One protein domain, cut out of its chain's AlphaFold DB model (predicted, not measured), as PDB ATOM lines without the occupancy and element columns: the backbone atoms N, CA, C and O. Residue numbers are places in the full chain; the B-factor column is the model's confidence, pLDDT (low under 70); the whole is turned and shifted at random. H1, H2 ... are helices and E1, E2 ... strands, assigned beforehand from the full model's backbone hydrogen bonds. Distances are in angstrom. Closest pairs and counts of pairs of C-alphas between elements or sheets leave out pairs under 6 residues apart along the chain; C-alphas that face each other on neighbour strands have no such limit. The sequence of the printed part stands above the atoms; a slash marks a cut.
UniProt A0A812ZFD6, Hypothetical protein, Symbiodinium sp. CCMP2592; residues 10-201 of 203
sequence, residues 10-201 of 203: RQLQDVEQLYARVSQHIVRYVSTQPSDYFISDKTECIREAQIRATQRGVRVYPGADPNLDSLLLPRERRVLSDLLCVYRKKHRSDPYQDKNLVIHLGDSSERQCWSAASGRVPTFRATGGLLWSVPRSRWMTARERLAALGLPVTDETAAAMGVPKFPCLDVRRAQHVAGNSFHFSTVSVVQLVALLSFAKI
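What this domain is: This is residues 10 to 201 of the 203 residues of the protein "Hypothetical protein" of Symbiodinium sp. CCMP2592 (UniProt A0A812ZFD6). A long arm of two helices, H1 and H8, reaches out from a broader head; the two run opposite ways, and residues 10 to 11 pair with E3 at the arm's tip. In the head, short helices H2 and H7 pack on H5 near the middle, with H3 beyond them, H4 beside the small hairpin of E1 and E2, and H6 set off by itself. The printed part has 192 residues, mostly helix by its named elements: H1 H2 H3 H4 E1 E2 H5 H6 H7 H8 E3 along the chain, with an antiparallel sheet E1 - E2. It is elongated, 65 by 39 by 27 A, yet only just compact, close to loose, with a radius of gyration of the C-alphas of 19.1 A.

How they stand to each other: H1, residues 15 to 29, touches H8, residues 184 to 197, opposite ways at a steep tilt of 43 degrees; their closest C-alphas are those of Val 15 and Ser 197, 6.2 A apart. H2, residues 34 to 37, and H5, residues 142 to 147, only just touch, with 3 pairs of C-alphas within 8 A, the closest Tyr 37 and Glu 144 at 5.4 A. H3, residues 42 to 56, is near H5. It is close to but not clearly touching H7, residues 171 to 179, about perpendicular at 88 degrees; the closest C-alphas, Glu 48 and Val 171, are 7.3 A apart. H4, residues 74 to 91, touches no helix; its closest C-alpha to E1, residues 102 to 104, is that of Leu 80, 7.6 A from that of Ile 103. E1 and E2, residues 131 to 133, form an antiparallel hairpin, with N 103 and O 132 at 2.8 A and N 132 and O 103 at 2.7 A, within hydrogen-bond range. H5 touches H7, the same way at a steep tilt of 44 degrees; the closest C-alphas, Ala 142 and Val 171, are 5.5 A apart. H6, residues 155 to 161, is apart from H5, H7 and H8. E3, residues 198 to 200, meets H8 only through their link and pairs with no named strand, but residues 10 to 11 pair antiparallel with its residues 198 to 199. Every O i to N i+4 pair is within hydrogen-bond range in H1, H3, H4, H5, H6, H7 and H8; H2 is too short for one.

Where its parts are: H1 begins at C-alpha 15 (-25.235, -16.943, -25.461) and is 21.4 A long. H3 measures 20.7 A. H4, the longest helix, measures 25.6 A and ends at C-alpha 91 (7.241, -37.591, -36.886). H8 measures 19.9 A. E3 ends at C-alpha 200 (-32.533, -5.778, -16.284).

The domain as a whole: The C-alphas farthest apart are those of Tyr 61 and Ile 201, 66.2 A, while those of Arg 10 and Ile 201 are 6.4 A apart. The printed part has no cut. The links H3 to H4 and E1 to E2 are long. The mean pLDDT of the printed part is 92.2, with residues 64 and 181 under 70.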
ATOM      1  N   ARG A  10     -33.880 -10.197 -18.797       89.50
ATOM      2  CA  ARG A  10     -34.162 -10.763 -20.124       89.50
ATOM      3  C   ARG A  10     -32.860 -11.026 -20.868       89.50
ATOM      4  O   ARG A  10     -31.900 -10.269 -20.710       89.50
ATOM      5  N   GLN A  11     -32.842 -12.074 -21.682       90.94
ATOM      6  CA  GLN A  11     -31.719 -12.369 -22.562       90.94
ATOM      7  C   GLN A  11     -31.761 -11.431 -23.778       90.94
ATOM      8  O   GLN A  11     -32.775 -11.356 -24.468       90.94
ATOM      9  N   LEU A  12     -30.682 -10.685 -24.012       92.19
ATOM     10  CA  LEU A  12     -30.528  -9.767 -25.145       92.19
ATOM     11  C   LEU A  12     -29.884 -10.427 -26.366       92.19
ATOM     12  O   LEU A  12     -30.104  -9.980 -27.488       92.19
ATOM     13  N   GLN A  13     -29.041 -11.435 -26.143       91.19
ATOM     14  CA  GLN A  13     -28.249 -12.105 -27.174       91.19
ATOM     15  C   GLN A  13     -28.250 -13.609 -26.925       91.19
ATOM     16  O   GLN A  13     -28.181 -14.042 -25.772       91.19
ATOM     17  N   ASP A  14     -28.260 -14.401 -27.991       92.88
ATOM     18  CA  ASP A  14     -27.997 -15.836 -27.907       92.88
ATOM     19  C   ASP A  14     -26.575 -16.068 -27.357       92.88
ATOM     20  O   ASP A  14     -25.579 -15.621 -27.936       92.88
ATOM     21  N   VAL A  15     -26.491 -16.716 -26.193       89.50
ATOM     22  CA  VAL A  15     -25.235 -16.943 -25.461       89.50
ATOM     23  C   VAL A  15     -24.288 -17.834 -26.265       89.50
ATOM     24  O   VAL A  15     -23.087 -17.563 -26.311       89.50
ATOM     25  N   GLU A  16     -24.814 -18.874 -26.913       90.56
ATOM     26  CA  GLU A  16     -24.017 -19.831 -27.680       90.56
ATOM     27  C   GLU A  16     -23.465 -19.169 -28.940       90.56
ATOM     28  O   GLU A  16     -22.271 -19.280 -29.236       90.56
ATOM     29  N   GLN A  17     -24.303 -18.395 -29.636       92.12
ATOM     30  CA  GLN A  17     -23.889 -17.658 -30.823       92.12
ATOM     31  C   GLN A  17     -22.826 -16.602 -30.490       92.12
ATOM     32  O   GLN A  17     -21.829 -16.477 -31.210       92.12
ATOM     33  N   LEU A  18     -23.001 -15.849 -29.398       90.31
ATOM     34  CA  LEU A  18     -22.026 -14.846 -28.970       90.31
ATOM     35  C   LEU A  18     -20.697 -15.498 -28.564       90.31
ATOM     36  O   LEU A  18     -19.635 -15.051 -29.005       90.31
ATOM     37  N   TYR A  19     -20.746 -16.584 -27.789       88.38
ATOM     38  CA  TYR A  19     -19.559 -17.346 -27.406       88.38
ATOM     39  C   TYR A  19     -18.806 -17.888 -28.629       88.38
ATOM     40  O   TYR A  19     -17.580 -17.747 -28.712       88.38
ATOM     41  N   ALA A  20     -19.520 -18.453 -29.607       90.56
ATOM     42  CA  ALA A  20     -18.929 -18.956 -30.844       90.56
ATOM     43  C   ALA A  20     -18.234 -17.838 -31.638       90.56
ATOM     44  O   ALA A  20     -17.093 -18.010 -32.070       90.56
ATOM     45  N   ARG A  21     -18.872 -16.665 -31.766       92.00
ATOM     46  CA  ARG A  21     -18.296 -15.494 -32.453       92.00
ATOM     47  C   ARG A  21     -17.021 -14.994 -31.776       92.00
ATOM     48  O   ARG A  21     -16.023 -14.768 -32.459       92.00
ATOM     49  N   VAL A  22     -17.032 -14.841 -30.450       88.75
ATOM     50  CA  VAL A  22     -15.850 -14.401 -29.685       88.75
ATOM     51  C   VAL A  22     -14.725 -15.432 -29.787       88.75
ATOM     52  O   VAL A  22     -13.578 -15.067 -30.037       88.75
ATOM     53  N   SER A  23     -15.045 -16.723 -29.677       88.69
ATOM     54  CA  SER A  23     -14.059 -17.803 -29.790       88.69
ATOM     55  C   SER A  23     -13.399 -17.839 -31.170       88.69
ATOM     56  O   SER A  23     -12.176 -17.918 -31.265       88.69
ATOM     57  N   GLN A  24     -14.184 -17.721 -32.247       90.56
ATOM     58  CA  GLN A  24     -13.662 -17.642 -33.615       90.56
ATOM     59  C   GLN A  24     -12.774 -16.412 -33.816       90.56
ATOM     60  O   GLN A  24     -11.732 -16.507 -34.464       90.56
ATOM     61  N   HIS A  25     -13.157 -15.267 -33.241       91.31
ATOM     62  CA  HIS A  25     -12.336 -14.063 -33.277       91.31
ATOM     63  C   HIS A  25     -10.981 -14.302 -32.596       91.31
ATOM     64  O   HIS A  25      -9.943 -14.068 -33.208       91.31
ATOM     65  N   ILE A  26     -10.967 -14.854 -31.380       88.25
ATOM     66  CA  ILE A  26      -9.721 -15.156 -30.658       88.25
ATOM     67  C   ILE A  26      -8.835 -16.109 -31.466       88.25
ATOM     68  O   ILE A  26      -7.660 -15.818 -31.652       88.25
ATOM     69  N   VAL A  27      -9.389 -17.199 -32.007       87.50
ATOM     70  CA  VAL A  27      -8.628 -18.167 -32.824       87.50
ATOM     71  C   VAL A  27      -8.011 -17.516 -34.067       87.50
ATOM     72  O   VAL A  27      -6.930 -17.913 -34.493       87.50
ATOM     73  N   ARG A  28      -8.675 -16.512 -34.653       91.06
ATOM     74  CA  ARG A  28      -8.188 -15.810 -35.847       91.06
ATOM     75  C   ARG A  28      -7.033 -14.851 -35.555       91.06
ATOM     76  O   ARG A  28      -6.172 -14.690 -36.415       91.06
ATOM     77  N   TYR A  29      -7.034 -14.195 -34.396       90.56
ATOM     78  CA  TYR A  29      -6.079 -13.122 -34.083       90.56
ATOM     79  C   TYR A  29      -4.990 -13.524 -33.087       90.56
ATOM     80  O   TYR A  29      -3.953 -12.869 -33.025       90.56
ATOM     81  N   VAL A  30      -5.196 -14.594 -32.320       87.50
ATOM     82  CA  VAL A  30      -4.249 -15.063 -31.310       87.50
ATOM     83  C   VAL A  30      -3.663 -16.393 -31.760       87.50
ATOM     84  O   VAL A  30      -4.329 -17.425 -31.742       87.50
ATOM     85  N   SER A  31      -2.384 -16.370 -32.126       88.69
ATOM     86  CA  SER A  31      -1.592 -17.574 -32.355       88.69
ATOM     87  C   SER A  31      -0.470 -17.599 -31.329       88.69
ATOM     88  O   SER A  31       0.419 -16.757 -31.363       88.69
ATOM     89  N   THR A  32      -0.552 -18.533 -30.385       93.25
ATOM     90  CA  THR A  32       0.534 -18.823 -29.445       93.25
ATOM     91  C   THR A  32       0.965 -20.265 -29.626       93.25
ATOM     92  O   THR A  32       0.158 -21.148 -29.928       93.25
ATOM     93  N   GLN A  33       2.252 -20.503 -29.440       96.75
ATOM     94  CA  GLN A  33       2.882 -21.805 -29.495       96.75
ATOM     95  C   GLN A  33       3.471 -22.148 -28.123       96.75
ATOM     96  O   GLN A  33       3.770 -21.255 -27.331       96.75
ATOM     97  N   PRO A  34       3.688 -23.438 -27.812       97.69
ATOM     98  CA  PRO A  34       4.298 -23.840 -26.550       97.69
ATOM     99  C   PRO A  34       5.610 -23.111 -26.244       97.69
ATOM    100  O   PRO A  34       5.864 -22.798 -25.085       97.69
ATOM    101  N   SER A  35       6.424 -22.824 -27.265       97.81
ATOM    102  CA  SER A  35       7.697 -22.114 -27.111       97.81
ATOM    103  C   SER A  35       7.565 -20.663 -26.634       97.81
ATOM    104  O   SER A  35       8.472 -20.209 -25.937       97.81
ATOM    105  N   ASP A  36       6.453 -19.983 -26.927       97.12
ATOM    106  CA  ASP A  36       6.217 -18.578 -26.553       97.12
ATOM    107  C   ASP A  36       6.083 -18.399 -25.036       97.12
ATOM    108  O   ASP A  36       6.359 -17.332 -24.495       97.12
ATOM    109  N   TYR A  37       5.699 -19.462 -24.327       97.38
ATOM    110  CA  TYR A  37       5.540 -19.432 -22.876       97.38
ATOM    111  C   TYR A  37       6.855 -19.596 -22.115       97.38
ATOM    112  O   TYR A  37       6.854 -19.421 -20.901       97.38
ATOM    113  N   PHE A  38       7.972 -19.921 -22.778       97.44
ATOM    114  CA  PHE A  38       9.275 -20.121 -22.131       97.44
ATOM    115  C   PHE A  38      10.029 -18.798 -21.932       97.44
ATOM    116  O   PHE A  38      11.070 -18.562 -22.544       97.44
ATOM    117  N   ILE A  39       9.469 -17.942 -21.081       97.06
ATOM    118  CA  ILE A  39       9.903 -16.558 -20.836       97.06
ATOM    119  C   ILE A  39      10.843 -16.390 -19.633       97.06
ATOM    120  O   ILE A  39      11.301 -15.276 -19.378       97.06
ATOM    121  N   SER A  40      11.091 -17.444 -18.846       95.88
ATOM    122  CA  SER A  40      11.914 -17.303 -17.642       95.88
ATOM    123  C   SER A  40      13.387 -17.127 -17.980       95.88
ATOM    124  O   SER A  40      13.940 -17.834 -18.828       95.88
ATOM    125  N   ASP A  41      14.039 -16.222 -17.253       94.06
ATOM    126  CA  ASP A  41      15.477 -16.013 -17.362       94.06
ATOM    127  C   ASP A  41      16.278 -17.155 -16.703       94.06
ATOM    128  O   ASP A  41      15.744 -18.063 -16.049       94.06
ATOM    129  N   LYS A  42      17.603 -17.123 -16.886       92.75
ATOM    130  CA  LYS A  42      18.512 -18.137 -16.332       92.75
ATOM    131  C   LYS A  42      18.457 -18.181 -14.799       92.75
ATOM    132  O   LYS A  42      18.542 -19.265 -14.224       92.75
ATOM    133  N   THR A  43      18.300 -17.035 -14.141       91.69
ATOM    134  CA  THR A  43      18.261 -16.920 -12.678       91.69
ATOM    135  C   THR A  43      17.015 -17.596 -12.112       91.69
ATOM    136  O   THR A  43      17.109 -18.384 -11.169       91.69
ATOM    137  N   GLU A  44      15.852 -17.360 -12.718       92.12
ATOM    138  CA  GLU A  44      14.590 -18.009 -12.366       92.12
ATOM    139  C   GLU A  44      14.661 -19.526 -12.573       92.12
ATOM    140  O   GLU A  44      14.255 -20.286 -11.688       92.12
ATOM    141  N   CYS A  45      15.234 -19.968 -13.699       94.06
ATOM    142  CA  CYS A  45      15.432 -21.388 -13.986       94.06
ATOM    143  C   CYS A  45      16.323 -22.063 -12.930       94.06
ATOM    144  O   CYS A  45      15.968 -23.124 -12.411       94.06
ATOM    145  N   ILE A  46      17.451 -21.439 -12.564       92.69
ATOM    146  CA  ILE A  46      18.368 -21.957 -11.534       92.69
ATOM    147  C   ILE A  46      17.677 -22.015 -10.172       92.69
ATOM    148  O   ILE A  46      17.789 -23.022  -9.474       92.69
ATOM    149  N   ARG A  47      16.926 -20.974  -9.794       91.50
ATOM    150  CA  ARG A  47      16.196 -20.934  -8.521       91.50
ATOM    151  C   ARG A  47      15.211 -22.099  -8.405       91.50
ATOM    152  O   ARG A  47      15.148 -22.759  -7.369       91.50
ATOM    153  N   GLU A  48      14.459 -22.393  -9.463       92.88
ATOM    154  CA  GLU A  48      13.554 -23.547  -9.462       92.88
ATOM    155  C   GLU A  48      14.280 -24.887  -9.449       92.88
ATOM    156  O   GLU A  48      13.870 -25.798  -8.721       92.88
ATOM    157  N   ALA A  49      15.371 -25.003 -10.206       94.06
ATOM    158  CA  ALA A  49      16.223 -26.183 -10.183       94.06
ATOM    159  C   ALA A  49      16.745 -26.461  -8.765       94.06
ATOM    160  O   ALA A  49      16.653 -27.594  -8.299       94.06
ATOM    161  N   GLN A  50      17.198 -25.434  -8.040       93.50
ATOM    162  CA  GLN A  50      17.665 -25.541  -6.653       93.50
ATOM    163  C   GLN A  50      16.562 -25.998  -5.692       93.50
ATOM    164  O   GLN A  50      16.789 -26.899  -4.880       93.50
ATOM    165  N   ILE A  51      15.354 -25.430  -5.798       92.88
ATOM    166  CA  ILE A  51      14.203 -25.848  -4.981       92.88
ATOM    167  C   ILE A  51      13.906 -27.333  -5.215       92.88
ATOM    168  O   ILE A  51      13.737 -28.095  -4.261       92.88
ATOM    169  N   ARG A  52      13.872 -27.764  -6.482       93.25
ATOM    170  CA  ARG A  52      13.573 -29.155  -6.844       93.25
ATOM    171  C   ARG A  52      14.688 -30.111  -6.432       93.25
ATOM    172  O   ARG A  52      14.402 -31.204  -5.955       93.25
ATOM    173  N   ALA A  53      15.942 -29.704  -6.584       94.50
ATOM    174  CA  ALA A  53      17.093 -30.490  -6.171       94.50
ATOM    175  C   ALA A  53      17.117 -30.687  -4.653       94.50
ATOM    176  O   ALA A  53      17.272 -31.814  -4.193       94.50
ATOM    177  N   THR A  54      16.811 -29.635  -3.887       94.75
ATOM    178  CA  THR A  54      16.645 -29.710  -2.427       94.75
ATOM    179  C   THR A  54      15.556 -30.714  -2.046       94.75
ATOM    180  O   THR A  54      15.787 -31.579  -1.208       94.75
ATOM    181  N   GLN A  55      14.395 -30.674  -2.714       93.19
ATOM    182  CA  GLN A  55      13.316 -31.656  -2.507       93.19
ATOM    183  C   GLN A  55      13.739 -33.098  -2.825       93.19
ATOM    184  O   GLN A  55      13.164 -34.036  -2.282       93.19
ATOM    185  N   ARG A  56      14.710 -33.278  -3.725       94.62
ATOM    186  CA  ARG A  56      15.224 -34.583  -4.166       94.62
ATOM    187  C   ARG A  56      16.494 -35.013  -3.422       94.62
ATOM    188  O   ARG A  56      16.995 -36.095  -3.701       94.62
ATOM    189  N   GLY A  57      17.026 -34.191  -2.514       95.06
ATOM    190  CA  GLY A  57      18.303 -34.452  -1.840       95.06
ATOM    191  C   GLY A  57      19.525 -34.400  -2.767       95.06
ATOM    192  O   GLY A  57      20.549 -35.003  -2.463       95.06
ATOM    193  N   VAL A  58      19.434 -33.699  -3.902       94.19
ATOM    194  CA  VAL A  58      20.521 -33.543  -4.883       94.19
ATOM    195  C   VAL A  58      21.138 -32.150  -4.742       94.19
ATOM    196  O   VAL A  58      20.426 -31.165  -4.538       94.19
ATOM    197  N   ARG A  59      22.464 -32.038  -4.863       89.06
ATOM    198  CA  ARG A  59      23.156 -30.739  -4.889       89.06
ATOM    199  C   ARG A  59      23.196 -30.188  -6.313       89.06
ATOM    200  O   ARG A  59      23.601 -30.893  -7.230       89.06
ATOM    201  N   VAL A  60      22.815 -28.923  -6.482       87.94
ATOM    202  CA  VAL A  60      22.967 -28.174  -7.739       87.94
ATOM    203  C   VAL A  60      24.030 -27.110  -7.537       87.94
ATOM    204  O   VAL A  60      23.932 -26.308  -6.607       87.94
ATOM    205  N   TYR A  61      25.034 -27.099  -8.408       84.56
ATOM    206  CA  TYR A  61      26.096 -26.102  -8.362       84.56
ATOM    207  C   TYR A  61      25.652 -24.806  -9.059       84.56
ATOM    208  O   TYR A  61      25.137 -24.864 -10.182       84.56
ATOM    209  N   PRO A  62      25.851 -23.634  -8.428       76.56
ATOM    210  CA  PRO A  62      25.651 -22.349  -9.085       76.56
ATOM    211  C   PRO A  62      26.541 -22.258 -10.330       76.56
ATOM    212  O   PRO A  62      27.738 -22.514 -10.252       76.56
ATOM    213  N   GLY A  63      25.959 -21.913 -11.479       78.12
ATOM    214  CA  GLY A  63      26.695 -21.774 -12.743       78.12
ATOM    215  C   GLY A  63      26.642 -22.987 -13.673       78.12
ATOM    216  O   GLY A  63      27.079 -22.863 -14.816       78.12
ATOM    217  N   ALA A  64      26.058 -24.111 -13.242       69.88
ATOM    218  CA  ALA A  64      25.780 -25.230 -14.136       69.88
ATOM    219  C   ALA A  64      24.880 -24.803 -15.315       69.88
ATOM    220  O   ALA A  64      24.067 -23.876 -15.208       69.88
ATOM    221  N   ASP A  65      25.063 -25.477 -16.451       78.31
ATOM    222  CA  ASP A  65      24.215 -25.348 -17.635       78.31
ATOM    223  C   ASP A  65      22.729 -25.538 -17.249       78.31
ATOM    224  O   ASP A  65      22.434 -26.357 -16.372       78.31
ATOM    225  N   PRO A  66      21.777 -24.797 -17.853       78.06
ATOM    226  CA  PRO A  66      20.345 -25.018 -17.655       78.06
ATOM    227  C   PRO A  66      19.843 -26.424 -18.021       78.06
ATOM    228  O   PRO A  66      18.650 -26.664 -17.842       78.06
ATOM    229  N   ASN A  67      20.678 -27.348 -18.506       91.62
ATOM    230  CA  ASN A  67      20.292 -28.749 -18.629       91.62
ATOM    231  C   ASN A  67      19.954 -29.373 -17.254       91.62
ATOM    232  O   ASN A  67      20.822 -29.684 -16.432       91.62
ATOM    233  N   LEU A  68      18.660 -29.612 -17.036       95.12
ATOM    234  CA  LEU A  68      18.109 -30.177 -15.805       95.12
ATOM    235  C   LEU A  68      17.884 -31.696 -15.881       95.12
ATOM    236  O   LEU A  68      17.237 -32.253 -14.992       95.12
ATOM    237  N   ASP A  69      18.404 -32.386 -16.902       95.25
ATOM    238  CA  ASP A  69      18.260 -33.841 -17.071       95.25
ATOM    239  C   ASP A  69      18.759 -34.590 -15.842       95.25
ATOM    240  O   ASP A  69      18.138 -35.553 -15.387       95.25
ATOM    241  N   SER A  70      19.873 -34.116 -15.275       93.38
ATOM    242  CA  SER A  70      20.490 -34.662 -14.064       93.38
ATOM    243  C   SER A  70      19.513 -34.713 -12.886       93.38
ATOM    244  O   SER A  70      19.579 -35.637 -12.074       93.38
ATOM    245  N   LEU A  71      18.560 -33.781 -12.838       95.19
ATOM    246  CA  LEU A  71      17.589 -33.682 -11.766       95.19
ATOM    247  C   LEU A  71      16.401 -34.615 -11.952       95.19
ATOM    248  O   LEU A  71      15.725 -34.857 -10.958       95.19
ATOM    249  N   LEU A  72      16.133 -35.154 -13.149       96.69
ATOM    250  CA  LEU A  72      14.998 -36.048 -13.406       96.69
ATOM    251  C   LEU A  72      15.086 -37.357 -12.604       96.69
ATOM    252  O   LEU A  72      16.130 -38.014 -12.563       96.69
ATOM    253  N   LEU A  73      13.953 -37.774 -12.030       96.62
ATOM    254  CA  LEU A  73      13.815 -39.068 -11.357       96.62
ATOM    255  C   LEU A  73      13.931 -40.224 -12.367       96.62
ATOM    256  O   LEU A  73      13.559 -40.050 -13.530       96.62
ATOM    257  N   PRO A  74      14.324 -41.440 -11.940       97.50
ATOM    258  CA  PRO A  74      14.422 -42.596 -12.837       97.50
ATOM    259  C   PRO A  74      13.137 -42.869 -13.635       97.50
ATOM    260  O   PRO A  74      13.192 -43.134 -14.835       97.50
ATOM    261  N   ARG A  75      11.967 -42.729 -12.993       97.25
ATOM    262  CA  ARG A  75      10.660 -42.844 -13.659       97.25
ATOM    263  C   ARG A  75      10.470 -41.779 -14.741       97.25
ATOM    264  O   ARG A  75      10.043 -42.106 -15.841       97.25
ATOM    265  N   GLU A  76      10.776 -40.521 -14.431       97.62
ATOM    266  CA  GLU A  76      10.623 -39.390 -15.359       97.62
ATOM    267  C   GLU A  76      11.534 -39.562 -16.584       97.62
ATOM    268  O   GLU A  76      11.081 -39.376 -17.712       97.62
ATOM    269  N   ARG A  77      12.781 -40.008 -16.376       98.00
ATOM    270  CA  ARG A  77      13.730 -40.317 -17.459       98.00
ATOM    271  C   ARG A  77      13.237 -41.440 -18.365       98.00
ATOM    272  O   ARG A  77      13.365 -41.331 -19.581       98.00
ATOM    273  N   ARG A  78      12.654 -42.501 -17.791       98.25
ATOM    274  CA  ARG A  78      12.069 -43.603 -18.569       98.25
ATOM    275  C   ARG A  78      10.922 -43.104 -19.449       98.25
ATOM    276  O   ARG A  78      10.959 -43.318 -20.653       98.25
ATOM    277  N   VAL A  79       9.970 -42.367 -18.868       98.06
ATOM    278  CA  VAL A  79       8.838 -41.783 -19.611       98.06
ATOM    279  C   VAL A  79       9.326 -40.863 -20.731       98.06
ATOM    280  O   VAL A  79       8.828 -40.953 -21.851       98.06
ATOM    281  N   LEU A  80      10.319 -40.011 -20.451       98.19
ATOM    282  CA  LEU A  80      10.932 -39.149 -21.457       98.19
ATOM    283  C   LEU A  80      11.536 -39.980 -22.596       98.19
ATOM    284  O   LEU A  80      11.187 -39.760 -23.749       98.19
ATOM    285  N   SER A  81      12.380 -40.966 -22.286       98.44
ATOM    286  CA  SER A  81      13.021 -41.837 -23.281       98.44
ATOM    287  C   SER A  81      12.008 -42.559 -24.175       98.44
ATOM    288  O   SER A  81      12.136 -42.535 -25.403       98.44
ATOM    289  N   ASP A  82      10.978 -43.160 -23.574       98.38
ATOM    290  CA  ASP A  82       9.918 -43.864 -24.298       98.38
ATOM    291  C   ASP A  82       9.199 -42.921 -25.266       98.38
ATOM    292  O   ASP A  82       9.032 -43.231 -26.447       98.38
ATOM    293  N   LEU A  83       8.818 -41.731 -24.791       98.25
ATOM    294  CA  LEU A  83       8.131 -40.743 -25.614       98.25
ATOM    295  C   LEU A  83       9.040 -40.203 -26.723       98.25
ATOM    296  O   LEU A  83       8.594 -40.114 -27.862       98.25
ATOM    297  N   LEU A  84      10.325 -39.943 -26.472       98.31
ATOM    298  CA  LEU A  84      11.266 -39.558 -27.534       98.31
ATOM    299  C   LEU A  84      11.384 -40.644 -28.618       98.31
ATOM    300  O   LEU A  84      11.486 -40.324 -29.804       98.31
ATOM    301  N   CYS A  85      11.339 -41.926 -28.244       98.38
ATOM    302  CA  CYS A  85      11.293 -43.036 -29.200       98.38
ATOM    303  C   CYS A  85      10.004 -43.010 -30.039       98.38
ATOM    304  O   CYS A  85      10.065 -43.087 -31.268       98.38
ATOM    305  N   VAL A  86       8.842 -42.836 -29.399       98.06
ATOM    306  CA  VAL A  86       7.550 -42.706 -30.095       98.06
ATOM    307  C   VAL A  86       7.542 -41.493 -31.030       98.06
ATOM    308  O   VAL A  86       7.087 -41.607 -32.168       98.06
ATOM    309  N   TYR A  87       8.082 -40.352 -30.593       98.25
ATOM    310  CA  TYR A  87       8.140 -39.127 -31.388       98.25
ATOM    311  C   TYR A  87       8.923 -39.352 -32.681       98.25
ATOM    312  O   TYR A  87       8.396 -39.102 -33.763       98.25
ATOM    313  N   ARG A  88      10.140 -39.909 -32.588       98.44
ATOM    314  CA  ARG A  88      10.976 -40.204 -33.765       98.44
ATOM    315  C   ARG A  88      10.275 -41.146 -34.740       98.44
ATOM    316  O   ARG A  88      10.301 -40.905 -35.943       98.44
ATOM    317  N   LYS A  89       9.603 -42.185 -34.230       98.19
ATOM    318  CA  LYS A  89       8.830 -43.123 -35.063       98.19
ATOM    319  C   LYS A  89       7.674 -42.432 -35.791       98.19
ATOM    320  O   LYS A  89       7.448 -42.711 -36.965       98.19
ATOM    321  N   LYS A  90       6.951 -41.542 -35.106       97.94
ATOM    322  CA  LYS A  90       5.741 -40.893 -35.629       97.94
ATOM    323  C   LYS A  90       6.042 -39.721 -36.567       97.94
ATOM    324  O   LYS A  90       5.420 -39.618 -37.618       97.94
ATOM    325  N   HIS A  91       6.974 -38.852 -36.190       97.62
ATOM    326  CA  HIS A  91       7.241 -37.591 -36.886       97.62
ATOM    327  C   HIS A  91       8.457 -37.657 -37.816       97.62
ATOM    328  O   HIS A  91       8.639 -36.757 -38.630       97.62
ATOM    329  N   ARG A  92       9.270 -38.726 -37.734       98.00
ATOM    330  CA  ARG A  92      10.496 -38.916 -38.534       98.00
ATOM    331  C   ARG A  92      11.470 -37.731 -38.447       98.00
ATOM    332  O   ARG A  92      12.222 -37.475 -39.381       98.00
ATOM    333  N   SER A  93      11.459 -37.025 -37.322       97.69
ATOM    334  CA  SER A  93      12.294 -35.860 -37.035       97.69
ATOM    335  C   SER A  93      12.969 -36.004 -35.672       97.69
ATOM    336  O   SER A  93      12.557 -36.816 -34.832       97.69
ATOM    337  N   ASP A  94      14.031 -35.229 -35.455       98.12
ATOM    338  CA  ASP A  94      14.703 -35.185 -34.164       98.12
ATOM    339  C   ASP A  94      13.879 -34.353 -33.161       98.12
ATOM    340  O   ASP A  94      13.658 -33.162 -33.398       98.12
ATOM    341  N   PRO A  95      13.428 -34.929 -32.029       98.12
ATOM    342  CA  PRO A  95      12.639 -34.200 -31.036       98.12
ATOM    343  C   PRO A  95      13.360 -32.986 -30.424       98.12
ATOM    344  O   PRO A  95      12.693 -32.085 -29.923       98.12
ATOM    345  N   TYR A  96      14.695 -32.923 -30.470       97.75
ATOM    346  CA  TYR A  96      15.451 -31.757 -29.994       97.75
ATOM    347  C   TYR A  96      15.392 -30.557 -30.951       97.75
ATOM    348  O   TYR A  96      15.678 -29.434 -30.538       97.75
ATOM    349  N   GLN A  97      14.984 -30.763 -32.208       98.12
ATOM    350  CA  GLN A  97      14.795 -29.685 -33.184       98.12
ATOM    351  C   GLN A  97      13.399 -29.048 -33.096       98.12
ATOM    352  O   GLN A  97      13.198 -27.921 -33.553       98.12
ATOM    353  N   ASP A  98      12.434 -29.729 -32.473       98.12
ATOM    354  CA  ASP A  98      11.081 -29.213 -32.279       98.12
ATOM    355  C   ASP A  98      11.019 -28.280 -31.064       98.12
ATOM    356  O   ASP A  98      10.834 -28.700 -29.918       98.12
ATOM    357  N   LYS A  99      11.131 -26.972 -31.330       98.00
ATOM    358  CA  LYS A  99      11.070 -25.899 -30.321       98.00
ATOM    359  C   LYS A  99       9.794 -25.923 -29.470       98.00
ATOM    360  O   LYS A  99       9.807 -25.375 -28.361       98.00
ATOM    361  N   ASN A 100       8.723 -26.531 -29.985       98.25
ATOM    362  CA  ASN A 100       7.401 -26.590 -29.375       98.25
ATOM    363  C   ASN A 100       7.127 -27.913 -28.659       98.25
ATOM    364  O   ASN A 100       6.046 -28.063 -28.085       98.25
ATOM    365  N   LEU A 101       8.074 -28.858 -28.644       98.38
ATOM    366  CA  LEU A 101       7.898 -30.138 -27.973       98.38
ATOM    367  C   LEU A 101       7.960 -29.986 -26.446       98.38
ATOM    368  O   LEU A 101       9.011 -29.726 -25.854       98.38
ATOM    369  N   VAL A 102       6.806 -30.192 -25.812       98.31
ATOM    370  CA  VAL A 102       6.596 -30.174 -24.367       98.31
ATOM    371  C   VAL A 102       5.913 -31.474 -23.962       98.31
ATOM    372  O   VAL A 102       4.885 -31.846 -24.525       98.31
ATOM    373  N   ILE A 103       6.476 -32.163 -22.975       98.19
ATOM    374  CA  ILE A 103       6.043 -33.485 -22.524       98.19
ATOM    375  C   ILE A 103       5.657 -33.423 -21.047       98.19
ATOM    376  O   ILE A 103       6.439 -32.971 -20.216       98.19
ATOM    377  N   HIS A 104       4.480 -33.923 -20.684       97.25
ATOM    378  CA  HIS A 104       4.090 -34.061 -19.286       97.25
ATOM    379  C   HIS A 104       4.652 -35.362 -18.681       97.25
ATOM    380  O   HIS A 104       4.108 -36.446 -18.873       97.25
ATOM    381  N   LEU A 105       5.725 -35.255 -17.892       97.25
ATOM    382  CA  LEU A 105       6.413 -36.398 -17.261       97.25
ATOM    383  C   LEU A 105       5.668 -36.978 -16.043       97.25
ATOM    384  O   LEU A 105       6.099 -37.965 -15.441       97.25
ATOM    385  N   GLY A 106       4.548 -36.365 -15.647       94.62
ATOM    386  CA  GLY A 106       3.682 -36.896 -14.593       94.62
ATOM    387  C   GLY A 106       2.923 -38.161 -15.013       94.62
ATOM    388  O   GLY A 106       2.605 -38.987 -14.159       94.62
ATOM    389  N   ASP A 107       2.676 -38.358 -16.309       93.75
ATOM    390  CA  ASP A 107       1.920 -39.500 -16.843       93.75
ATOM    391  C   ASP A 107       2.780 -40.727 -17.172       93.75
ATOM    392  O   ASP A 107       4.001 -40.715 -17.025       93.75
ATOM    393  N   SER A 108       2.118 -41.810 -17.591       94.50
ATOM    394  CA  SER A 108       2.759 -42.916 -18.303       94.50
ATOM    395  C   SER A 108       3.045 -42.537 -19.760       94.50
ATOM    396  O   SER A 108       2.356 -41.700 -20.351       94.50
ATOM    397  N   SER A 109       4.036 -43.197 -20.360       95.25
ATOM    398  CA  SER A 109       4.364 -43.058 -21.784       95.25
ATOM    399  C   SER A 109       3.215 -43.497 -22.706       95.25
ATOM    400  O   SER A 109       3.083 -42.976 -23.811       95.25
ATOM    401  N   GLU A 110       2.319 -44.365 -22.235       94.88
ATOM    402  CA  GLU A 110       1.132 -44.826 -22.971       94.88
ATOM    403  C   GLU A 110       0.110 -43.713 -23.240       94.88
ATOM    404  O   GLU A 110      -0.482 -43.665 -24.314       94.88
ATOM    405  N   ARG A 111      -0.087 -42.788 -22.288       92.88
ATOM    406  CA  ARG A 111      -1.076 -41.702 -22.425       92.88
ATOM    407  C   ARG A 111      -0.639 -40.597 -23.384       92.88
ATOM    408  O   ARG A 111      -1.482 -39.806 -23.792       92.88
ATOM    409  N   GLN A 112       0.658 -40.511 -23.695       93.25
ATOM    410  CA  GLN A 112       1.233 -39.530 -24.626       93.25
ATOM    411  C   GLN A 112       0.739 -38.090 -24.381       93.25
ATOM    412  O   GLN A 112       0.278 -37.398 -25.288       93.25
ATOM    413  N   CYS A 113       0.809 -37.621 -23.132       95.12
ATOM    414  CA  CYS A 113       0.406 -36.259 -22.790       95.12
ATOM    415  C   CYS A 113       1.524 -35.269 -23.170       95.12
ATOM    416  O   CYS A 113       2.415 -34.965 -22.378       95.12
ATOM    417  N   TRP A 114       1.502 -34.810 -24.420       96.81
ATOM    418  CA  TRP A 114       2.532 -33.958 -25.019       96.81
ATOM    419  C   TRP A 114       1.972 -33.007 -26.081       96.81
ATOM    420  O   TRP A 114       0.871 -33.204 -26.599       96.81
ATOM    421  N   SER A 115       2.748 -31.988 -26.436       97.69
ATOM    422  CA  SER A 115       2.371 -31.019 -27.469       97.69
ATOM    423  C   SER A 115       2.503 -31.553 -28.896       97.69
ATOM    424  O   SER A 115       1.848 -31.021 -29.785       97.69
ATOM    425  N   ALA A 116       3.266 -32.627 -29.134       97.12
ATOM    426  CA  ALA A 116       3.482 -33.192 -30.474       97.12
ATOM    427  C   ALA A 116       2.177 -33.573 -31.202       97.12
ATOM    428  O   ALA A 116       2.110 -33.553 -32.428       97.12
ATOM    429  N   ALA A 117       1.134 -33.937 -30.449       95.12
ATOM    430  CA  ALA A 117      -0.156 -34.331 -31.007       95.12
ATOM    431  C   ALA A 117      -1.082 -33.146 -31.329       95.12
ATOM    432  O   ALA A 117      -1.907 -33.255 -32.229       95.12
ATOM    433  N   SER A 118      -0.985 -32.044 -30.579       94.56
ATOM    434  CA  SER A 118      -1.974 -30.956 -30.602       94.56
ATOM    435  C   SER A 118      -1.401 -29.591 -30.977       94.56
ATOM    436  O   SER A 118      -2.167 -28.660 -31.212       94.56
ATOM    437  N   GLY A 119      -0.076 -29.439 -30.971       95.75
ATOM    438  CA  GLY A 119       0.597 -28.144 -31.026       95.75
ATOM    439  C   GLY A 119       0.359 -27.273 -29.787       95.75
ATOM    440  O   GLY A 119       0.616 -26.076 -29.838       95.75
ATOM    441  N   ARG A 120      -0.158 -27.831 -28.680       95.62
ATOM    442  CA  ARG A 120      -0.552 -27.082 -27.470       95.62
ATOM    443  C   ARG A 120       0.209 -27.559 -26.240       95.62
ATOM    444  O   ARG A 120       0.597 -28.723 -26.157       95.62
ATOM    445  N   VAL A 121       0.388 -26.674 -25.259       95.94
ATOM    446  CA  VAL A 121       0.948 -27.049 -23.952       95.94
ATOM    447  C   VAL A 121       0.032 -28.101 -23.302       95.94
ATOM    448  O   VAL A 121      -1.187 -27.913 -23.305       95.94
ATOM    449  N   PRO A 122       0.572 -29.207 -22.757       95.19
ATOM    450  CA  PRO A 122      -0.243 -30.188 -22.049       95.19
ATOM    451  C   PRO A 122      -1.016 -29.565 -20.880       95.19
ATOM    452  O   PRO A 122      -0.476 -28.739 -20.143       95.19
ATOM    453  N   THR A 123      -2.264 -29.995 -20.686       91.31
ATOM    454  CA  THR A 123      -3.136 -29.490 -19.618       91.31
ATOM    455  C   THR A 123      -2.497 -29.659 -18.242       91.31
ATOM    456  O   THR A 123      -1.978 -30.728 -17.904       91.31
ATOM    457  N   PHE A 124      -2.567 -28.607 -17.427       91.25
ATOM    458  CA  PHE A 124      -2.023 -28.619 -16.074       91.25
ATOM    459  C   PHE A 124      -2.848 -29.505 -15.152       91.25
ATOM    460  O   PHE A 124      -4.044 -29.709 -15.337       91.25
ATOM    461  N   ARG A 125      -2.193 -30.074 -14.144       86.38
ATOM    462  CA  ARG A 125      -2.837 -31.002 -13.215       86.38
ATOM    463  C   ARG A 125      -2.512 -30.633 -11.788       86.38
ATOM    464  O   ARG A 125      -1.376 -30.262 -11.491       86.38
ATOM    465  N   ALA A 126      -3.483 -30.846 -10.908       81.44
ATOM    466  CA  ALA A 126      -3.327 -30.661  -9.470       81.44
ATOM    467  C   ALA A 126      -2.173 -31.497  -8.885       81.44
ATOM    468  O   ALA A 126      -1.512 -31.065  -7.948       81.44
ATOM    469  N   THR A 127      -1.871 -32.659  -9.473       80.62
ATOM    470  CA  THR A 127      -0.791 -33.550  -9.016       80.62
ATOM    471  C   THR A 127       0.626 -33.020  -9.282       80.62
ATOM    472  O   THR A 127       1.589 -33.629  -8.822       80.62
ATOM    473  N   GLY A 128       0.788 -31.893  -9.989       79.94
ATOM    474  CA  GLY A 128       2.062 -31.164 -10.031       79.94
ATOM    475  C   GLY A 128       3.179 -31.813 -10.862       79.94
ATOM    476  O   GLY A 128       4.354 -31.715 -10.501       79.94
ATOM    477  N   GLY A 129       2.845 -32.463 -11.981       91.75
ATOM    478  CA  GLY A 129       3.838 -33.054 -12.884       91.75
ATOM    479  C   GLY A 129       4.785 -32.036 -13.542       91.75
ATOM    480  O   GLY A 129       4.542 -30.821 -13.566       91.75
ATOM    481  N   LEU A 130       5.908 -32.538 -14.070       95.62
ATOM    482  CA  LEU A 130       6.862 -31.733 -14.835       95.62
ATOM    483  C   LEU A 130       6.410 -31.633 -16.293       95.62
ATOM    484  O   LEU A 130       6.152 -32.648 -16.932       95.62
ATOM    485  N   LEU A 131       6.341 -30.410 -16.809       97.19
ATOM    486  CA  LEU A 131       6.119 -30.125 -18.224       97.19
ATOM    487  C   LEU A 131       7.475 -29.856 -18.855       97.19
ATOM    488  O   LEU A 131       8.024 -28.771 -18.709       97.19
ATOM    489  N   TRP A 132       8.050 -30.883 -19.452       98.19
ATOM    490  CA  TRP A 132       9.422 -30.915 -19.919       98.19
ATOM    491  C   TRP A 132       9.545 -30.426 -21.355       98.19
ATOM    492  O   TRP A 132       8.938 -31.006 -22.251       98.19
ATOM    493  N   SER A 133      10.353 -29.394 -21.583       98.06
ATOM    494  CA  SER A 133      10.763 -28.977 -22.920       98.06
ATOM    495  C   SER A 133      12.002 -29.752 -23.333       98.06
ATOM    496  O   SER A 133      13.080 -29.550 -22.776       98.06
ATOM    497  N   VAL A 134      11.844 -30.609 -24.339       97.94
ATOM    498  CA  VAL A 134      12.947 -31.379 -24.928       97.94
ATOM    499  C   VAL A 134      14.057 -30.481 -25.490       97.94
ATOM    500  O   VAL A 134      15.193 -30.633 -25.049       97.94
ATOM    501  N   PRO A 135      13.782 -29.500 -26.375       97.56
ATOM    502  CA  PRO A 135      14.836 -28.667 -26.971       97.56
ATOM    503  C   PRO A 135      15.603 -27.826 -25.940       97.56
ATOM    504  O   PRO A 135      16.748 -27.459 -26.172       97.56
ATOM    505  N   ARG A 136      14.979 -27.500 -24.799       96.94
ATOM    506  CA  ARG A 136      15.593 -26.685 -23.737       96.94
ATOM    507  C   ARG A 136      16.180 -27.523 -22.601       96.94
ATOM    508  O   ARG A 136      16.768 -26.946 -21.694       96.94
ATOM    509  N   SER A 137      15.977 -28.842 -22.618       97.38
ATOM    510  CA  SER A 137      16.377 -29.773 -21.554       97.38
ATOM    511  C   SER A 137      16.021 -29.282 -20.140       97.38
ATOM    512  O   SER A 137      16.817 -29.371 -19.207       97.38
ATOM    513  N   ARG A 138      14.814 -28.723 -19.979       97.12
ATOM    514  CA  ARG A 138      14.297 -28.243 -18.687       97.12
ATOM    515  C   ARG A 138      12.777 -28.299 -18.627       97.12
ATOM    516  O   ARG A 138      12.102 -28.332 -19.657       97.12
ATOM    517  N   TRP A 139      12.215 -28.244 -17.423       97.31
ATOM    518  CA  TRP A 139      10.771 -28.075 -17.252       97.31
ATOM    519  C   TRP A 139      10.330 -26.607 -17.352       97.31
ATOM    520  O   TRP A 139      11.131 -25.687 -17.175       97.31
ATOM    521  N   MET A 140       9.037 -26.405 -17.621       96.75
ATOM    522  CA  MET A 140       8.375 -25.107 -17.509       96.75
ATOM    523  C   MET A 140       8.384 -24.629 -16.061       96.75
ATOM    524  O   MET A 140       7.898 -25.351 -15.172       96.75
ATOM    525  N   THR A 141       8.876 -23.412 -15.851       95.69
ATOM    526  CA  THR A 141       8.876 -22.754 -14.546       95.69
ATOM    527  C   THR A 141       7.455 -22.397 -14.111       95.69
ATOM    528  O   THR A 141       6.502 -22.409 -14.893       95.69
ATOM    529  N   ALA A 142       7.275 -22.065 -12.841       94.44
ATOM    530  CA  ALA A 142       6.021 -21.583 -12.300       94.44
ATOM    531  C   ALA A 142       5.548 -20.292 -12.987       94.44
ATOM    532  O   ALA A 142       4.363 -20.173 -13.287       94.44
ATOM    533  N   ARG A 143       6.464 -19.366 -13.305       95.62
ATOM    534  CA  ARG A 143       6.145 -18.146 -14.064       95.62
ATOM    535  C   ARG A 143       5.624 -18.482 -15.461       95.62
ATOM    536  O   ARG A 143       4.598 -17.950 -15.869       95.62
ATOM    537  N   GLU A 144       6.284 -19.399 -16.158       96.62
ATOM    538  CA  GLU A 144       5.900 -19.846 -17.504       96.62
ATOM    539  C   GLU A 144       4.553 -20.582 -17.499       96.62
ATOM    540  O   GLU A 144       3.736 -20.411 -18.401       96.62
ATOM    541  N   ARG A 145       4.266 -21.358 -16.444       94.94
ATOM    542  CA  ARG A 145       2.941 -21.962 -16.239       94.94
ATOM    543  C   ARG A 145       1.866 -20.894 -16.044       94.94
ATOM    544  O   ARG A 145       0.818 -20.972 -16.666       94.94
ATOM    545  N   LEU A 146       2.109 -19.886 -15.208       94.50
ATOM    546  CA  LEU A 146       1.151 -18.793 -15.011       94.50
ATOM    547  C   LEU A 146       0.943 -17.982 -16.307       94.50
ATOM    548  O   LEU A 146      -0.198 -17.653 -16.628       94.50
ATOM    549  N   ALA A 147       2.001 -17.748 -17.092       95.44
ATOM    550  CA  ALA A 147       1.904 -17.142 -18.424       95.44
ATOM    551  C   ALA A 147       0.988 -17.955 -19.353       95.44
ATOM    552  O   ALA A 147       0.103 -17.401 -19.997       95.44
ATOM    553  N   ALA A 148       1.147 -19.280 -19.362       94.44
ATOM    554  CA  ALA A 148       0.317 -20.202 -20.139       94.44
ATOM    555  C   ALA A 148      -1.150 -20.284 -19.680       94.44
ATOM    556  O   ALA A 148      -1.974 -20.868 -20.379       94.44
ATOM    557  N   LEU A 149      -1.498 -19.692 -18.534       93.00
ATOM    558  CA  LEU A 149      -2.886 -19.502 -18.093       93.00
ATOM    559  C   LEU A 149      -3.418 -18.107 -18.431       93.00
ATOM    560  O   LEU A 149      -4.526 -17.767 -18.019       93.00
ATOM    561  N   GLY A 150      -2.647 -17.292 -19.151       93.12
ATOM    562  CA  GLY A 150      -3.011 -15.928 -19.520       93.12
ATOM    563  C   GLY A 150      -2.877 -14.916 -18.382       93.12
ATOM    564  O   GLY A 150      -3.561 -13.896 -18.412       93.12
ATOM    565  N   LEU A 151      -2.053 -15.190 -17.362       93.81
ATOM    566  CA  LEU A 151      -1.772 -14.212 -16.307       93.81
ATOM    567  C   LEU A 151      -0.686 -13.209 -16.751       93.81
ATOM    568  O   LEU A 151       0.278 -13.608 -17.411       93.81
ATOM    569  N   PRO A 152      -0.790 -11.929 -16.342       95.31
ATOM    570  CA  PRO A 152       0.144 -10.865 -16.719       95.31
ATOM    571  C   PRO A 152       1.456 -10.964 -15.928       95.31
ATOM    572  O   PRO A 152       1.701 -10.212 -14.987       95.31
ATOM    573  N   VAL A 153       2.296 -11.947 -16.247       96.06
ATOM    574  CA  VAL A 153       3.536 -12.237 -15.497       96.06
ATOM    575  C   VAL A 153       4.772 -11.504 -16.034       96.06
ATOM    576  O   VAL A 153       5.880 -11.674 -15.513       96.06
ATOM    577  N   THR A 154       4.616 -10.712 -17.092       96.25
ATOM    578  CA  THR A 154       5.643  -9.809 -17.629       96.25
ATOM    579  C   THR A 154       5.141  -8.374 -17.571       96.25
ATOM    580  O   THR A 154       3.940  -8.141 -17.442       96.25
ATOM    581  N   ASP A 155       6.051  -7.407 -17.634       96.88
ATOM    582  CA  ASP A 155       5.667  -5.995 -17.590       96.88
ATOM    583  C   ASP A 155       4.925  -5.593 -18.873       96.88
ATOM    584  O   ASP A 155       3.943  -4.860 -18.818       96.88
ATOM    585  N   GLU A 156       5.306  -6.172 -20.014       96.19
ATOM    586  CA  GLU A 156       4.659  -5.960 -21.312       96.19
ATOM    587  C   GLU A 156       3.224  -6.497 -21.314       96.19
ATOM    588  O   GLU A 156       2.300  -5.807 -21.739       96.19
ATOM    589  N   THR A 157       3.021  -7.718 -20.806       94.69
ATOM    590  CA  THR A 157       1.685  -8.330 -20.718       94.69
ATOM    591  C   THR A 157       0.797  -7.598 -19.715       94.69
ATOM    592  O   THR A 157      -0.373  -7.358 -20.003       94.69
ATOM    593  N   ALA A 158       1.348  -7.175 -18.574       96.19
ATOM    594  CA  ALA A 158       0.643  -6.365 -17.584       96.19
ATOM    595  C   ALA A 158       0.204  -5.006 -18.150       96.19
ATOM    596  O   ALA A 158      -0.971  -4.645 -18.050       96.19
ATOM    597  N   ALA A 159       1.119  -4.295 -18.815       96.81
ATOM    598  CA  ALA A 159       0.836  -3.015 -19.454       96.81
ATOM    599  C   ALA A 159      -0.222  -3.147 -20.559       96.81
ATOM    600  O   ALA A 159      -1.177  -2.374 -20.582       96.81
ATOM    601  N   ALA A 160      -0.106  -4.160 -21.425       91.94
ATOM    602  CA  ALA A 160      -1.075  -4.415 -22.493       91.94
ATOM    603  C   ALA A 160      -2.479  -4.741 -21.958       91.94
ATOM    604  O   ALA A 160      -3.480  -4.381 -22.575       91.94
ATOM    605  N   MET A 161      -2.560  -5.406 -20.805       91.88
ATOM    606  CA  MET A 161      -3.824  -5.729 -20.142       91.88
ATOM    607  C   MET A 161      -4.370  -4.583 -19.272       91.88
ATOM    608  O   MET A 161      -5.501  -4.680 -18.804       91.88
ATOM    609  N   GLY A 162      -3.593  -3.520 -19.032       94.44
ATOM    610  CA  GLY A 162      -3.985  -2.417 -18.151       94.44
ATOM    611  C   GLY A 162      -4.133  -2.829 -16.682       94.44
ATOM    612  O   GLY A 162      -4.960  -2.266 -15.965       94.44
ATOM    613  N   VAL A 163      -3.370  -3.829 -16.229       94.50
ATOM    614  CA  VAL A 163      -3.437  -4.370 -14.860       94.50
ATOM    615  C   VAL A 163      -2.041  -4.486 -14.239       94.50
ATOM    616  O   VAL A 163      -1.051  -4.549 -14.966       94.50
ATOM    617  N   PRO A 164      -1.917  -4.548 -12.901       96.81
ATOM    618  CA  PRO A 164      -0.635  -4.814 -12.259       96.81
ATOM    619  C   PRO A 164      -0.063  -6.186 -12.636       96.81
ATOM    620  O   PRO A 164      -0.796  -7.164 -12.802       96.81
ATOM    621  N   LYS A 165       1.269  -6.271 -12.692       96.12
ATOM    622  CA  LYS A 165       1.992  -7.526 -12.923       96.12
ATOM    623  C   LYS A 165       1.709  -8.542 -11.822       96.12
ATOM    624  O   LYS A 165       1.780  -8.239 -10.631       96.12
ATOM    625  N   PHE A 166       1.437  -9.778 -12.227       93.94
ATOM    626  CA  PHE A 166       1.149 -10.868 -11.310       93.94
ATOM    627  C   PHE A 166       2.438 -11.358 -10.618       93.94
ATOM    628  O   PHE A 166       3.400 -11.737 -11.299       93.94
ATOM    629  N   PRO A 167       2.494 -11.397  -9.273       92.44
ATOM    630  CA  PRO A 167       3.696 -11.800  -8.554       92.44
ATOM    631  C   PRO A 167       3.950 -13.309  -8.686       92.44
ATOM    632  O   PRO A 167       3.113 -14.131  -8.320       92.44
ATOM    633  N   CYS A 168       5.146 -13.679  -9.155       91.06
ATOM    634  CA  CYS A 168       5.544 -15.073  -9.422       91.06
ATOM    635  C   CYS A 168       6.707 -15.561  -8.538       91.06
ATOM    636  O   CYS A 168       7.441 -16.473  -8.914       91.06
ATOM    637  N   LEU A 169       6.933 -14.927  -7.384       87.06
ATOM    638  CA  LEU A 169       8.091 -15.229  -6.530       87.06
ATOM    639  C   LEU A 169       7.963 -16.573  -5.796       87.06
ATOM    640  O   LEU A 169       8.964 -17.259  -5.596       87.06
ATOM    641  N   ASP A 170       6.742 -16.961  -5.421       89.38
ATOM    642  CA  ASP A 170       6.471 -18.222  -4.728       89.38
ATOM    643  C   ASP A 170       6.129 -19.335  -5.725       89.38
ATOM    644  O   ASP A 170       4.990 -19.484  -6.179       89.38
ATOM    645  N   VAL A 171       7.139 -20.149  -6.031       87.75
ATOM    646  CA  VAL A 171       7.052 -21.295  -6.946       87.75
ATOM    647  C   VAL A 171       5.981 -22.298  -6.504       87.75
ATOM    648  O   VAL A 171       5.254 -22.834  -7.342       87.75
ATOM    649  N   ARG A 172       5.842 -22.554  -5.195       85.38
ATOM    650  CA  ARG A 172       4.897 -23.560  -4.679       85.38
ATOM    651  C   ARG A 172       3.465 -23.069  -4.805       85.38
ATOM    652  O   ARG A 172       2.599 -23.819  -5.263       85.38
ATOM    653  N   ARG A 173       3.216 -21.812  -4.436       86.06
ATOM    654  CA  ARG A 173       1.891 -21.196  -4.564       86.06
ATOM    655  C   ARG A 173       1.477 -21.068  -6.025       86.06
ATOM    656  O   ARG A 173       0.348 -21.409  -6.364       86.06
ATOM    657  N   ALA A 174       2.391 -20.651  -6.895       86.50
ATOM    658  CA  ALA A 174       2.137 -20.553  -8.328       86.50
ATOM    659  C   ALA A 174       1.767 -21.913  -8.953       86.50
ATOM    660  O   ALA A 174       0.823 -21.989  -9.739       86.50
ATOM    661  N   GLN A 175       2.425 -23.007  -8.548       80.94
ATOM    662  CA  GLN A 175       2.044 -24.360  -8.974       80.94
ATOM    663  C   GLN A 175       0.628 -24.754  -8.524       80.94
ATOM    664  O   GLN A 175      -0.104 -25.351  -9.312       80.94
ATOM    665  N   HIS A 176       0.224 -24.398  -7.300       82.50
ATOM    666  CA  HIS A 176      -1.133 -24.666  -6.807       82.50
ATOM    667  C   HIS A 176      -2.193 -23.883  -7.584       82.50
ATOM    668  O   HIS A 176      -3.204 -24.455  -7.981       82.50
ATOM    669  N   VAL A 177      -1.947 -22.596  -7.852       84.12
ATOM    670  CA  VAL A 177      -2.841 -21.766  -8.677       84.12
ATOM    671  C   VAL A 177      -2.983 -22.367 -10.078       84.12
ATOM    672  O   VAL A 177      -4.095 -22.485 -10.589       84.12
ATOM    673  N   ALA A 178      -1.874 -22.819 -10.667       83.06
ATOM    674  CA  ALA A 178      -1.879 -23.394 -12.005       83.06
ATOM    675  C   ALA A 178      -2.573 -24.766 -12.098       83.06
ATOM    676  O   ALA A 178      -3.146 -25.103 -13.135       83.06
ATOM    677  N   GLY A 179      -2.552 -25.556 -11.021       74.69
ATOM    678  CA  GLY A 179      -3.112 -26.909 -10.980       74.69
ATOM    679  C   GLY A 179      -4.629 -26.989 -11.185       74.69
ATOM    680  O   GLY A 179      -5.122 -28.042 -11.587       74.69
ATOM    681  N   ASN A 180      -5.354 -25.885 -10.985       74.12
ATOM    682  CA  ASN A 180      -6.804 -25.810 -11.194       74.12
ATOM    683  C   ASN A 180      -7.208 -25.668 -12.672       74.12
ATOM    684  O   ASN A 180      -8.398 -25.597 -12.963       74.12
ATOM    685  N   SER A 181      -6.244 -25.615 -13.605       67.25
ATOM    686  CA  SER A 181      -6.496 -25.466 -15.051       67.25
ATOM    687  C   SER A 181      -7.395 -24.275 -15.414       67.25
ATOM    688  O   SER A 181      -8.081 -24.274 -16.434       67.25
ATOM    689  N   PHE A 182      -7.391 -23.238 -14.579       79.81
ATOM    690  CA  PHE A 182      -8.113 -22.007 -14.849       79.81
ATOM    691  C   PHE A 182      -7.319 -21.175 -15.853       79.81
ATOM    692  O   PHE A 182      -6.277 -20.624 -15.506       79.81
ATOM    693  N   HIS A 183      -7.808 -21.066 -17.085       83.62
ATOM    694  CA  HIS A 183      -7.258 -20.119 -18.049       83.62
ATOM    695  C   HIS A 183      -7.992 -18.779 -17.908       83.62
ATOM    696  O   HIS A 183      -9.206 -18.700 -18.110       83.62
ATOM    697  N   PHE A 184      -7.262 -17.712 -17.579       84.50
ATOM    698  CA  PHE A 184      -7.806 -16.381 -17.298       84.50
ATOM    699  C   PHE A 184      -8.655 -15.844 -18.455       84.50
ATOM    700  O   PHE A 184      -9.761 -15.338 -18.244       84.50
ATOM    701  N   SER A 185      -8.198 -16.046 -19.694       82.31
ATOM    702  CA  SER A 185      -8.955 -15.662 -20.891       82.31
ATOM    703  C   SER A 185     -10.302 -16.380 -21.003       82.31
ATOM    704  O   SER A 185     -11.282 -15.750 -21.383       82.31
ATOM    705  N   THR A 186     -10.400 -17.662 -20.629       84.75
ATOM    706  CA  THR A 186     -11.677 -18.395 -20.667       84.75
ATOM    707  C   THR A 186     -12.691 -17.757 -19.730       84.75
ATOM    708  O   THR A 186     -13.844 -17.563 -20.102       84.75
ATOM    709  N   VAL A 187     -12.264 -17.366 -18.531       85.94
ATOM    710  CA  VAL A 187     -13.168 -16.734 -17.565       85.94
ATOM    711  C   VAL A 187     -13.525 -15.317 -17.959       85.94
ATOM    712  O   VAL A 187     -14.686 -14.947 -17.825       85.94
ATOM    713  N   SER A 188     -12.586 -14.577 -18.540       84.19
ATOM    714  CA  SER A 188     -12.861 -13.253 -19.103       84.19
ATOM    715  C   SER A 188     -13.904 -13.326 -20.224       84.19
ATOM    716  O   SER A 188     -14.852 -12.547 -20.231       84.19
ATOM    717  N   VAL A 189     -13.792 -14.306 -21.132       85.62
ATOM    718  CA  VAL A 189     -14.777 -14.530 -22.205       85.62
ATOM    719  C   VAL A 189     -16.139 -14.899 -21.627       85.62
ATOM    720  O   VAL A 189     -17.141 -14.308 -22.018       85.62
ATOM    721  N   VAL A 190     -16.198 -15.830 -20.672       86.38
ATOM    722  CA  VAL A 190     -17.467 -16.232 -20.043       86.38
ATOM    723  C   VAL A 190     -18.117 -15.061 -19.301       86.38
ATOM    724  O   VAL A 190     -19.327 -14.874 -19.405       86.38
ATOM    725  N   GLN A 191     -17.336 -14.251 -18.583       87.00
ATOM    726  CA  GLN A 191     -17.830 -13.051 -17.904       87.00
ATOM    727  C   GLN A 191     -18.342 -12.010 -18.900       87.00
ATOM    728  O   GLN A 191     -19.433 -11.484 -18.706       87.00
ATOM    729  N   LEU A 192     -17.604 -11.747 -19.980       85.31
ATOM    730  CA  LEU A 192     -18.016 -10.810 -21.023       85.31
ATOM    731  C   LEU A 192     -19.317 -11.260 -21.695       85.31
ATOM    732  O   LEU A 192     -20.245 -10.467 -21.820       85.31
ATOM    733  N   VAL A 193     -19.407 -12.536 -22.081       87.06
ATOM    734  CA  VAL A 193     -20.624 -13.116 -22.663       87.06
ATOM    735  C   VAL A 193     -21.790 -12.978 -21.684       87.06
ATOM    736  O   VAL A 193     -22.845 -12.485 -22.065       87.06
ATOM    737  N   ALA A 194     -21.592 -13.312 -20.406       85.69
ATOM    738  CA  ALA A 194     -22.631 -13.156 -19.395       85.69
ATOM    739  C   ALA A 194     -23.077 -11.690 -19.223       85.69
ATOM    740  O   ALA A 194     -24.270 -11.431 -19.119       85.69
ATOM    741  N   LEU A 195     -22.155 -10.723 -19.224       86.44
ATOM    742  CA  LEU A 195     -22.490  -9.301 -19.081       86.44
ATOM    743  C   LEU A 195     -23.231  -8.737 -20.303       86.44
ATOM    744  O   LEU A 195     -24.086  -7.871 -20.144       86.44
ATOM    745  N   LEU A 196     -22.925  -9.223 -21.507       88.50
ATOM    746  CA  LEU A 196     -23.548  -8.755 -22.751       88.50
ATOM    747  C   LEU A 196     -24.881  -9.447 -23.060       88.50
ATOM    748  O   LEU A 196     -25.717  -8.890 -23.772       88.50
ATOM    749  N   SER A 197     -25.089 -10.659 -22.549       87.38
ATOM    750  CA  SER A 197     -26.274 -11.454 -22.869       87.38
ATOM    751  C   SER A 197     -27.504 -11.111 -22.038       87.38
ATOM    752  O   SER A 197     -28.586 -11.539 -22.429       87.38
ATOM    753  N   PHE A 198     -27.403 -10.348 -20.946       86.81
ATOM    754  CA  PHE A 198     -28.544 -10.075 -20.063       86.81
ATOM    755  C   PHE A 198     -28.726  -8.584 -19.779       86.81
ATOM    756  O   PHE A 198     -27.767  -7.860 -19.540       86.81
ATOM    757  N   ALA A 199     -29.982  -8.143 -19.732       88.44
ATOM    758  CA  ALA A 199     -30.354  -6.825 -19.227       88.44
ATOM    759  C   ALA A 199     -31.457  -6.924 -18.178       88.44
ATOM    760  O   ALA A 199     -32.286  -7.840 -18.197       88.44
ATOM    761  N   LYS A 200     -31.469  -5.948 -17.270       88.56
ATOM    762  CA  LYS A 200     -32.533  -5.778 -16.284       88.56
ATOM    763  C   LYS A 200     -33.850  -5.453 -16.997       88.56
ATOM    764  O   LYS A 200     -33.863  -4.674 -17.946       88.56
ATOM    765  N   ILE A 201     -34.943  -6.059 -16.543       87.12
ATOM    766  CA  ILE A 201     -36.294  -5.673 -16.962       87.12
ATOM    767  C   ILE A 201     -36.717  -4.497 -16.075       87.12
ATOM    768  O   ILE A 201     -36.779  -4.647 -14.853       87.12
TER     769      ILE A 201